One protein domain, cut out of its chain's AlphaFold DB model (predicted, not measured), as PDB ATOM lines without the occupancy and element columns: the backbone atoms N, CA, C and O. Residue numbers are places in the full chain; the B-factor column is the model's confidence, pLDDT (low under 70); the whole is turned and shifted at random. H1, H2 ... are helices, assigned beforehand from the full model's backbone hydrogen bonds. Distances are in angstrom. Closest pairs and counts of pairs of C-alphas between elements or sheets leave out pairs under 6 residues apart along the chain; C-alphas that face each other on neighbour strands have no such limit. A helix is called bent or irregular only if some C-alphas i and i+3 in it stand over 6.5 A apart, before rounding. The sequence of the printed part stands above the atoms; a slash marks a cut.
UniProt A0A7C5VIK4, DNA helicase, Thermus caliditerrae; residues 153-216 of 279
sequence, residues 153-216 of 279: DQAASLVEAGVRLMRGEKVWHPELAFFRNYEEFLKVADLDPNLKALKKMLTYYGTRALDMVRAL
ATOM      1  N   ASP A 153     137.347 235.454 186.209       89.75
ATOM      2  CA  ASP A 153     137.973 235.602 187.532       89.75
ATOM      3  C   ASP A 153     138.425 234.276 188.146       89.75
ATOM      4  O   ASP A 153     139.535 234.187 188.668       89.75
ATOM      5  N   GLN A 154     137.618 233.217 188.026       88.44
ATOM      6  CA  GLN A 154     138.015 231.879 188.483       88.44
ATOM      7  C   GLN A 154     139.234 231.367 187.708       88.44
ATOM      8  O   GLN A 154     140.192 230.878 188.303       88.44
ATOM      9  N   ALA A 155     139.233 231.547 186.383       89.25
ATOM     10  CA  ALA A 155     140.353 231.156 185.534       89.25
ATOM     11  C   ALA A 155     141.612 231.966 185.879       89.25
ATOM     12  O   ALA A 155     142.696 231.404 185.983       89.25
ATOM     13  N   ALA A 156     141.470 233.274 186.108       91.00
ATOM     14  CA  ALA A 156     142.564 234.161 186.478       91.00
ATOM     15  C   ALA A 156     143.181 233.768 187.825       91.00
ATOM     16  O   ALA A 156     144.400 233.652 187.918       91.00
ATOM     17  N   SER A 157     142.343 233.489 188.830       93.44
ATOM     18  CA  SER A 157     142.767 232.992 190.145       93.44
ATOM     19  C   SER A 157     143.549 231.678 190.033       93.44
ATOM     20  O   SER A 157     144.639 231.549 190.595       93.44
ATOM     21  N   LEU A 158     143.036 230.717 189.257       93.88
ATOM     22  CA  LEU A 158     143.687 229.421 189.058       93.88
ATOM     23  C   LEU A 158     145.013 229.549 188.287       93.88
ATOM     24  O   LEU A 158     146.011 228.937 188.665       93.88
ATOM     25  N   VAL A 159     145.053 230.373 187.235       94.50
ATOM     26  CA  VAL A 159     146.266 230.634 186.441       94.50
ATOM     27  C   VAL A 159     147.330 231.352 187.264       94.50
ATOM     28  O   VAL A 159     148.497 230.973 187.209       94.50
ATOM     29  N   GLU A 160     146.950 232.353 188.060       94.75
ATOM     30  CA  GLU A 160     147.868 233.044 188.967       94.75
ATOM     31  C   GLU A 160     148.479 232.073 189.978       94.75
ATOM     32  O   GLU A 160     149.699 232.031 190.139       94.75
ATOM     33  N   ALA A 161     147.650 231.237 190.599       95.75
ATOM     34  CA  ALA A 161     148.107 230.197 191.507       95.75
ATOM     35  C   ALA A 161     149.041 229.186 190.813       95.75
ATOM     36  O   ALA A 161     150.085 228.838 191.363       95.75
ATOM     37  N   GLY A 162     148.728 228.780 189.582       96.06
ATOM     38  CA  GLY A 162     149.575 227.906 188.772       96.06
ATOM     39  C   GLY A 162     150.942 228.516 188.441       96.06
ATOM     40  O   GLY A 162     151.969 227.860 188.601       96.06
ATOM     41  N   VAL A 163     150.983 229.796 188.059       96.12
ATOM     42  CA  VAL A 163     152.239 230.524 187.800       96.12
ATOM     43  C   VAL A 163     153.085 230.662 189.068       96.12
ATOM     44  O   VAL A 163     154.309 230.545 189.004       96.12
ATOM     45  N   ARG A 164     152.462 230.878 190.230       95.75
ATOM     46  CA  ARG A 164     153.166 230.895 191.522       95.75
ATOM     47  C   ARG A 164     153.751 229.524 191.861       95.75
ATOM     48  O   ARG A 164     154.918 229.443 192.237       95.75
ATOM     49  N   LEU A 165     152.994 228.449 191.627       96.19
ATOM     50  CA  LEU A 165     153.479 227.078 191.811       96.19
ATOM     51  C   LEU A 165     154.686 226.775 190.905       96.19
ATOM     52  O   LEU A 165     155.669 226.204 191.372       96.19
ATOM     53  N   MET A 166     154.654 227.215 189.638       95.38
ATOM     54  CA  MET A 166     155.791 227.105 188.705       95.38
ATOM     55  C   MET A 166     157.056 227.803 189.211       95.38
ATOM     56  O   MET A 166     158.162 227.361 188.914       95.38
ATOM     57  N   ARG A 167     156.905 228.898 189.963       95.19
ATOM     58  CA  ARG A 167     158.014 229.665 190.550       95.19
ATOM     59  C   ARG A 167     158.521 229.086 191.874       95.19
ATOM     60  O   ARG A 167     159.423 229.663 192.471       95.19
ATOM     61  N   GLY A 168     157.948 227.975 192.344       94.38
ATOM     62  CA  GLY A 168     158.271 227.390 193.647       94.38
ATOM     63  C   GLY A 168     157.705 228.180 194.830       94.38
ATOM     64  O   GLY A 168     158.150 227.999 195.962       94.38
ATOM     65  N   GLU A 169     156.739 229.069 194.591       95.06
ATOM     66  CA  GLU A 169     156.078 229.820 195.655       95.06
ATOM     67  C   GLU A 169     155.004 228.971 196.350       95.06
ATOM     68  O   GLU A 169     154.396 228.078 195.757       95.06
ATOM     69  N   LYS A 170     154.703 229.302 197.611       91.44
ATOM     70  CA  LYS A 170     153.598 228.677 198.348       91.44
ATOM     71  C   LYS A 170     152.244 229.132 197.790       91.44
ATOM     72  O   LYS A 170     151.989 230.332 197.672       91.44
ATOM     73  N   VAL A 171     151.361 228.172 197.522       94.88
ATOM     74  CA  VAL A 171     150.035 228.391 196.927       94.88
ATOM     75  C   VAL A 171     148.933 227.921 197.876       94.88
ATOM     76  O   VAL A 171     149.053 226.877 198.505       94.88
ATOM     77  N   TRP A 172     147.849 228.697 197.965       91.06
ATOM     78  CA  TRP A 172     146.685 228.422 198.825       91.06
ATOM     79  C   TRP A 172     145.370 228.311 198.041       91.06
ATOM     80  O   TRP A 172     144.287 228.395 198.609       91.06
ATOM     81  N   HIS A 173     145.453 228.151 196.720       94.50
ATOM     82  CA  HIS A 173     144.275 227.969 195.882       94.50
ATOM     83  C   HIS A 173     143.653 226.587 196.138       94.50
ATOM     84  O   HIS A 173     144.412 225.618 196.130       94.50
ATOM     85  N   PRO A 174     142.323 226.445 196.311       92.81
ATOM     86  CA  PRO A 174     141.693 225.165 196.656       92.81
ATOM     87  C   PRO A 174     142.090 224.002 195.736       92.81
ATOM     88  O   PRO A 174     142.369 222.907 196.209       92.81
ATOM     89  N   GLU A 175     142.198 224.267 194.431       91.81
ATOM     90  CA  GLU A 175     142.582 223.261 193.426       91.81
ATOM     91  C   GLU A 175     144.083 222.934 193.378       91.81
ATOM     92  O   GLU A 175     144.469 221.974 192.724       91.81
ATOM     93  N   LEU A 176     144.947 223.726 194.023       95.19
ATOM     94  CA  LEU A 176     146.406 223.557 193.933       95.19
ATOM     95  C   LEU A 176     147.109 223.429 195.289       95.19
ATOM     96  O   LEU A 176     148.283 223.075 195.332       95.19
ATOM     97  N   ALA A 177     146.419 223.704 196.398       93.06
ATOM     98  CA  ALA A 177     147.002 223.754 197.740       93.06
ATOM     99  C   ALA A 177     147.567 222.406 198.225       93.06
ATOM    100  O   ALA A 177     148.366 222.379 199.158       93.06
ATOM    101  N   PHE A 178     147.160 221.296 197.607       92.31
ATOM    102  CA  PHE A 178     147.645 219.953 197.926       92.31
ATOM    103  C   PHE A 178     148.924 219.560 197.167       92.31
ATOM    104  O   PHE A 178     149.496 218.512 197.459       92.31
ATOM    105  N   PHE A 179     149.404 220.392 196.234       94.69
ATOM    106  CA  PHE A 179     150.671 220.170 195.535       94.69
ATOM    107  C   PHE A 179     151.834 220.831 196.261       94.69
ATOM    108  O   PHE A 179     151.805 222.026 196.556       94.69
ATOM    109  N   ARG A 180     152.909 220.072 196.492       92.50
ATOM    110  CA  ARG A 180     154.139 220.597 197.103       92.50
ATOM    111  C   ARG A 180     154.957 221.428 196.126       92.50
ATOM    112  O   ARG A 180     155.639 222.359 196.542       92.50
ATOM    113  N   ASN A 181     154.937 221.064 194.847       94.75
ATOM    114  CA  ASN A 181     155.682 221.737 193.792       94.75
ATOM    115  C   ASN A 181     155.037 221.503 192.418       94.75
ATOM    116  O   ASN A 181     154.092 220.725 192.268       94.75
ATOM    117  N   TYR A 182     155.568 222.187 191.404       95.50
ATOM    118  CA  TYR A 182     155.062 222.104 190.038       95.50
ATOM    119  C   TYR A 182     155.216 220.710 189.409       95.50
ATOM    120  O   TYR A 182     154.345 220.283 188.657       95.50
ATOM    121  N   GLU A 183     156.273 219.963 189.741       95.69
ATOM    122  CA  GLU A 183     156.472 218.603 189.221       95.69
ATOM    123  C   GLU A 183     155.384 217.632 189.696       95.69
ATOM    124  O   GLU A 183     154.927 216.789 188.926       95.69
ATOM    125  N   GLU A 184     154.954 217.745 190.953       95.06
ATOM    126  CA  GLU A 184     153.861 216.939 191.504       95.06
ATOM    127  C   GLU A 184     152.533 217.257 190.813       95.06
ATOM    128  O   GLU A 184     151.818 216.339 190.409       95.06
ATOM    129  N   PHE A 185     152.256 218.543 190.581       95.69
ATOM    130  CA  PHE A 185     151.112 218.980 189.782       95.69
ATOM    131  C   PHE A 185     151.128 218.357 188.377       95.69
ATOM    132  O   PHE A 185     150.132 217.770 187.950       95.69
ATOM    133  N   LEU A 186     152.263 218.403 187.669       95.19
ATOM    134  CA  LEU A 186     152.368 217.879 186.302       95.19
ATOM    135  C   LEU A 186     152.050 216.381 186.186       95.19
ATOM    136  O   LEU A 186     151.563 215.962 185.130       95.19
ATOM    137  N   LYS A 187     152.315 215.593 187.239       94.50
ATOM    138  CA  LYS A 187     152.086 214.137 187.269       94.50
ATOM    139  C   LYS A 187     150.611 213.758 187.323       94.50
ATOM    140  O   LYS A 187     150.252 212.710 186.797       94.50
ATOM    141  N   VAL A 188     149.773 214.577 187.957       93.75
ATOM    142  CA  VAL A 188     148.360 214.232 188.186       93.75
ATOM    143  C   VAL A 188     147.382 215.138 187.455       93.75
ATOM    144  O   VAL A 188     146.210 214.799 187.364       93.75
ATOM    145  N   ALA A 189     147.839 216.273 186.919       92.62
ATOM    146  CA  ALA A 189     146.963 217.242 186.268       92.62
ATOM    147  C   ALA A 189     146.124 216.636 185.134       92.62
ATOM    148  O   ALA A 189     145.019 217.095 184.904       92.62
ATOM    149  N   ASP A 190     146.600 215.587 184.454       92.50
ATOM    150  CA  ASP A 190     145.836 214.935 183.380       92.50
ATOM    151  C   ASP A 190     144.612 214.139 183.870       92.50
ATOM    152  O   ASP A 190     143.770 213.782 183.046       92.50
ATOM    153  N   LEU A 191     144.507 213.882 185.180       88.50
ATOM    154  CA  LEU A 191     143.390 213.169 185.809       88.50
ATOM    155  C   LEU A 191     142.177 214.069 186.077       88.50
ATOM    156  O   LEU A 191     141.071 213.557 186.221       88.50
ATOM    157  N   ASP A 192     142.373 215.386 186.145       88.06
ATOM    158  CA  ASP A 192     141.305 216.356 186.388       88.06
ATOM    159  C   ASP A 192     141.185 217.323 185.193       88.06
ATOM    160  O   ASP A 192     142.187 217.910 184.781       88.06
ATOM    161  N   PRO A 193     139.992 217.531 184.608       81.56
ATOM    162  CA  PRO A 193     139.832 218.400 183.443       81.56
ATOM    163  C   PRO A 193     140.292 219.853 183.647       81.56
ATOM    164  O   PRO A 193     140.872 220.439 182.724       81.56
ATOM    165  N   ASN A 194     140.066 220.438 184.828       83.62
ATOM    166  CA  ASN A 194     140.464 221.814 185.130       83.62
ATOM    167  C   ASN A 194     141.982 221.911 185.290       83.62
ATOM    168  O   ASN A 194     142.615 222.787 184.690       83.62
ATOM    169  N   LEU A 195     142.587 220.967 186.015       91.75
ATOM    170  CA  LEU A 195     144.041 220.903 186.165       91.75
ATOM    171  C   LEU A 195     144.735 220.604 184.836       91.75
ATOM    172  O   LEU A 195     145.775 221.195 184.541       91.75
ATOM    173  N   LYS A 196     144.147 219.756 183.989       90.31
ATOM    174  CA  LYS A 196     144.639 219.454 182.641       90.31
ATOM    175  C   LYS A 196     144.627 220.698 181.763       90.31
ATOM    176  O   LYS A 196     145.604 220.970 181.060       90.31
ATOM    177  N   ALA A 197     143.548 221.481 181.815       86.88
ATOM    178  CA  ALA A 197     143.458 222.752 181.104       86.88
ATOM    179  C   ALA A 197     144.513 223.753 181.603       86.88
ATOM    180  O   ALA A 197     145.205 224.367 180.785       86.88
ATOM    181  N   LEU A 198     144.700 223.863 182.923       92.06
ATOM    182  CA  LEU A 198     145.754 224.686 183.514       92.06
ATOM    183  C   LEU A 198     147.146 224.223 183.062       92.06
ATOM    184  O   LEU A 198     147.931 225.041 182.591       92.06
ATOM    185  N   LYS A 199     147.445 222.919 183.134       93.94
ATOM    186  CA  LYS A 199     148.721 222.333 182.694       93.94
ATOM    187  C   LYS A 199     149.004 222.676 181.238       93.94
ATOM    188  O   LYS A 199     150.113 223.113 180.938       93.94
ATOM    189  N   LYS A 200     148.016 222.536 180.347       90.31
ATOM    190  CA  LYS A 200     148.152 222.914 178.930       90.31
ATOM    191  C   LYS A 200     148.474 224.400 178.778       90.31
ATOM    192  O   LYS A 200     149.409 224.747 178.061       90.31
ATOM    193  N   MET A 201     147.746 225.267 179.481       90.00
ATOM    194  CA  MET A 201     147.953 226.715 179.412       90.00
ATOM    195  C   MET A 201     149.347 227.120 179.917       90.00
ATOM    196  O   MET A 201     150.053 227.863 179.241       90.00
ATOM    197  N   LEU A 202     149.775 226.593 181.065       93.12
ATOM    198  CA  LEU A 202     151.091 226.876 181.644       93.12
ATOM    199  C   LEU A 202     152.232 226.289 180.810       93.12
ATOM    200  O   LEU A 202     153.259 226.936 180.640       93.12
ATOM    201  N   THR A 203     152.054 225.094 180.246       92.12
ATOM    202  CA  THR A 203     153.053 224.478 179.358       92.12
ATOM    203  C   THR A 203     153.248 225.295 178.084       92.12
ATOM    204  O   THR A 203     154.381 225.492 177.656       92.12
ATOM    205  N   TYR A 204     152.161 225.784 177.481       89.25
ATOM    206  CA  TYR A 204     152.230 226.468 176.189       89.25
ATOM    207  C   TYR A 204     152.601 227.955 176.307       89.25
ATOM    208  O   TYR A 204     153.376 228.467 175.505       89.25
ATOM    209  N   TYR A 205     152.071 228.661 177.313       90.81
ATOM    210  CA  TYR A 205     152.264 230.110 177.466       90.81
ATOM    211  C   TYR A 205     153.223 230.488 178.604       90.81
ATOM    212  O   TYR A 205     153.637 231.647 178.699       90.81
ATOM    213  N   GLY A 206     153.587 229.551 179.481       92.19
ATOM    214  CA  GLY A 206     154.406 229.835 180.657       92.19
ATOM    215  C   GLY A 206     153.786 230.920 181.536       92.19
ATOM    216  O   GLY A 206     152.576 230.972 181.759       92.19
ATOM    217  N   THR A 207     154.619 231.854 181.995       92.50
ATOM    218  CA  THR A 207     154.178 233.003 182.800       92.50
ATOM    219  C   THR A 207     153.285 233.983 182.034       92.50
ATOM    220  O   THR A 207     152.524 234.705 182.676       92.50
ATOM    221  N   ARG A 208     153.308 233.984 180.689       91.50
ATOM    222  CA  ARG A 208     152.446 234.859 179.867       91.50
ATOM    223  C   ARG A 208     150.965 234.511 180.005       91.50
ATOM    224  O   ARG A 208     150.126 235.372 179.756       91.50
ATOM    225  N   ALA A 209     150.633 233.296 180.455       91.00
ATOM    226  CA  ALA A 209     149.260 232.917 180.786       91.00
ATOM    227  C   ALA A 209     148.615 233.917 181.765       91.00
ATOM    228  O   ALA A 209     147.447 234.276 181.613       91.00
ATOM    229  N   LEU A 210     149.397 234.426 182.726       91.94
ATOM    230  CA  LEU A 210     148.942 235.425 183.692       91.94
ATOM    231  C   LEU A 210     148.632 236.775 183.032       91.94
ATOM    232  O   LEU A 210     147.646 237.424 183.379       91.94
ATOM    233  N   ASP A 211     149.442 237.195 182.061       90.88
ATOM    234  CA  ASP A 211     149.213 238.442 181.327       90.88
ATOM    235  C   ASP A 211     147.949 238.359 180.467       90.88
ATOM    236  O   ASP A 211     147.187 239.326 180.400       90.88
ATOM    237  N   MET A 212     147.688 237.191 179.871       91.31
ATOM    238  CA  MET A 212     146.494 236.924 179.066       91.31
ATOM    239  C   MET A 212     145.214 237.067 179.894       91.31
ATOM    240  O   MET A 212     144.342 237.860 179.543       91.31
ATOM    241  N   VAL A 213     145.110 236.366 181.029       90.25
ATOM    242  CA  VAL A 213     143.914 236.446 181.889       90.25
ATOM    243  C   VAL A 213     143.733 237.842 182.494       90.25
ATOM    244  O   VAL A 213     142.612 238.351 182.536       90.25
ATOM    245  N   ARG A 214     144.824 238.524 182.867       88.88
ATOM    246  CA  ARG A 214     144.774 239.910 183.365       88.88
ATOM    247  C   ARG A 214     144.349 240.904 182.285       88.88
ATOM    248  O   ARG A 214     143.654 241.872 182.590       88.88
ATOM    249  N   ALA A 215     144.745 240.694 181.029       87.75
ATOM    250  CA  ALA A 215     144.276 241.511 179.912       87.75
ATOM    251  C   ALA A 215     142.755 241.389 179.734       87.75
ATOM    252  O   ALA A 215     142.075 242.405 179.582       87.75
ATOM    253  N   LEU A 216     142.213 240.174 179.855       90.31
ATOM    254  CA  LEU A 216     140.772 239.921 179.780       90.31
ATOM    255  C   LEU A 216     139.997 240.558 180.941       90.31
ATOM    256  O   LEU A 216     138.985 241.215 180.705       90.31
TER     257      LEU A 216
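AT A GLANCE: This is residues 153 to 216 of the 279 residues of the protein "DNA helicase" of Thermus caliditerrae (UniProt A0A7C5VIK4). Four short helices make a small compact knot: H1 and H4 run side by side in opposite directions, H3 crosses H1 steeply, and H2 packs on the first part of H3, away from H4. A long loop, residues 167 to 181, leaves the end of H1 and comes back close to it at the start of H2. The printed part has 64 residues with four named helices, H1 to H4 in chain order, and no named strand; the class is all helix. It is compact, with a radius of gyration of the C-alphas of 10.5 A and spans of 28 by 22 by 18 A.

HOW THE PARTS SIT: H1, residues 153 to 166, touches H4, residues 208 to 216, at a shallow tilt of 18 degrees, opposite ways; their closest C-alphas, Ala 156 and Val 213, are 5.3 A apart. With residues 158 to 163 alone H1 touches H3, residues 193 to 205, at a steep tilt of 63 degrees, and the closest C-alphas, Val 159 and Leu 198, are 6.6 A apart. H3 touches H2, residues 182 to 191, with residues 195 to 199 alone, at a steep tilt of 49 degrees; the C-alphas of Ala 189 and Leu 195 are closest, at 4.7 A. The helix packing is mostly crossed, but only just, with 1 of these 3 pairs at a shallow tilt. H1 and H2 are close but not clearly touching, with the C-alphas of Met 166 and Tyr 182 closest at 5.2 A. H2 and H4 are apart. In H1, H3 and H4 every O i to N i+4 pair is within hydrogen-bond range; in H2 3 of 6 are, beside 5 of 7 O i to N i+3 pairs.

IN THESE COORDINATES: H1 runs 19.8 A from C-alpha 153 at (137.973, 235.602, 187.532), H2 15.3 A, H3 18.1 A, and H4 12.7 A to C-alpha 216 at (140.772, 239.921, 179.780). H2 is irregular, with C-alphas 187 and 190 7.4 A apart.

THE WHOLE: The C-alphas farthest apart, Lys 187 and Ala 215, are 29.4 A apart. The link H1 to H2 is long; the others are tight. The printed part has no cut, and no printed residue is under 70 in pLDDT.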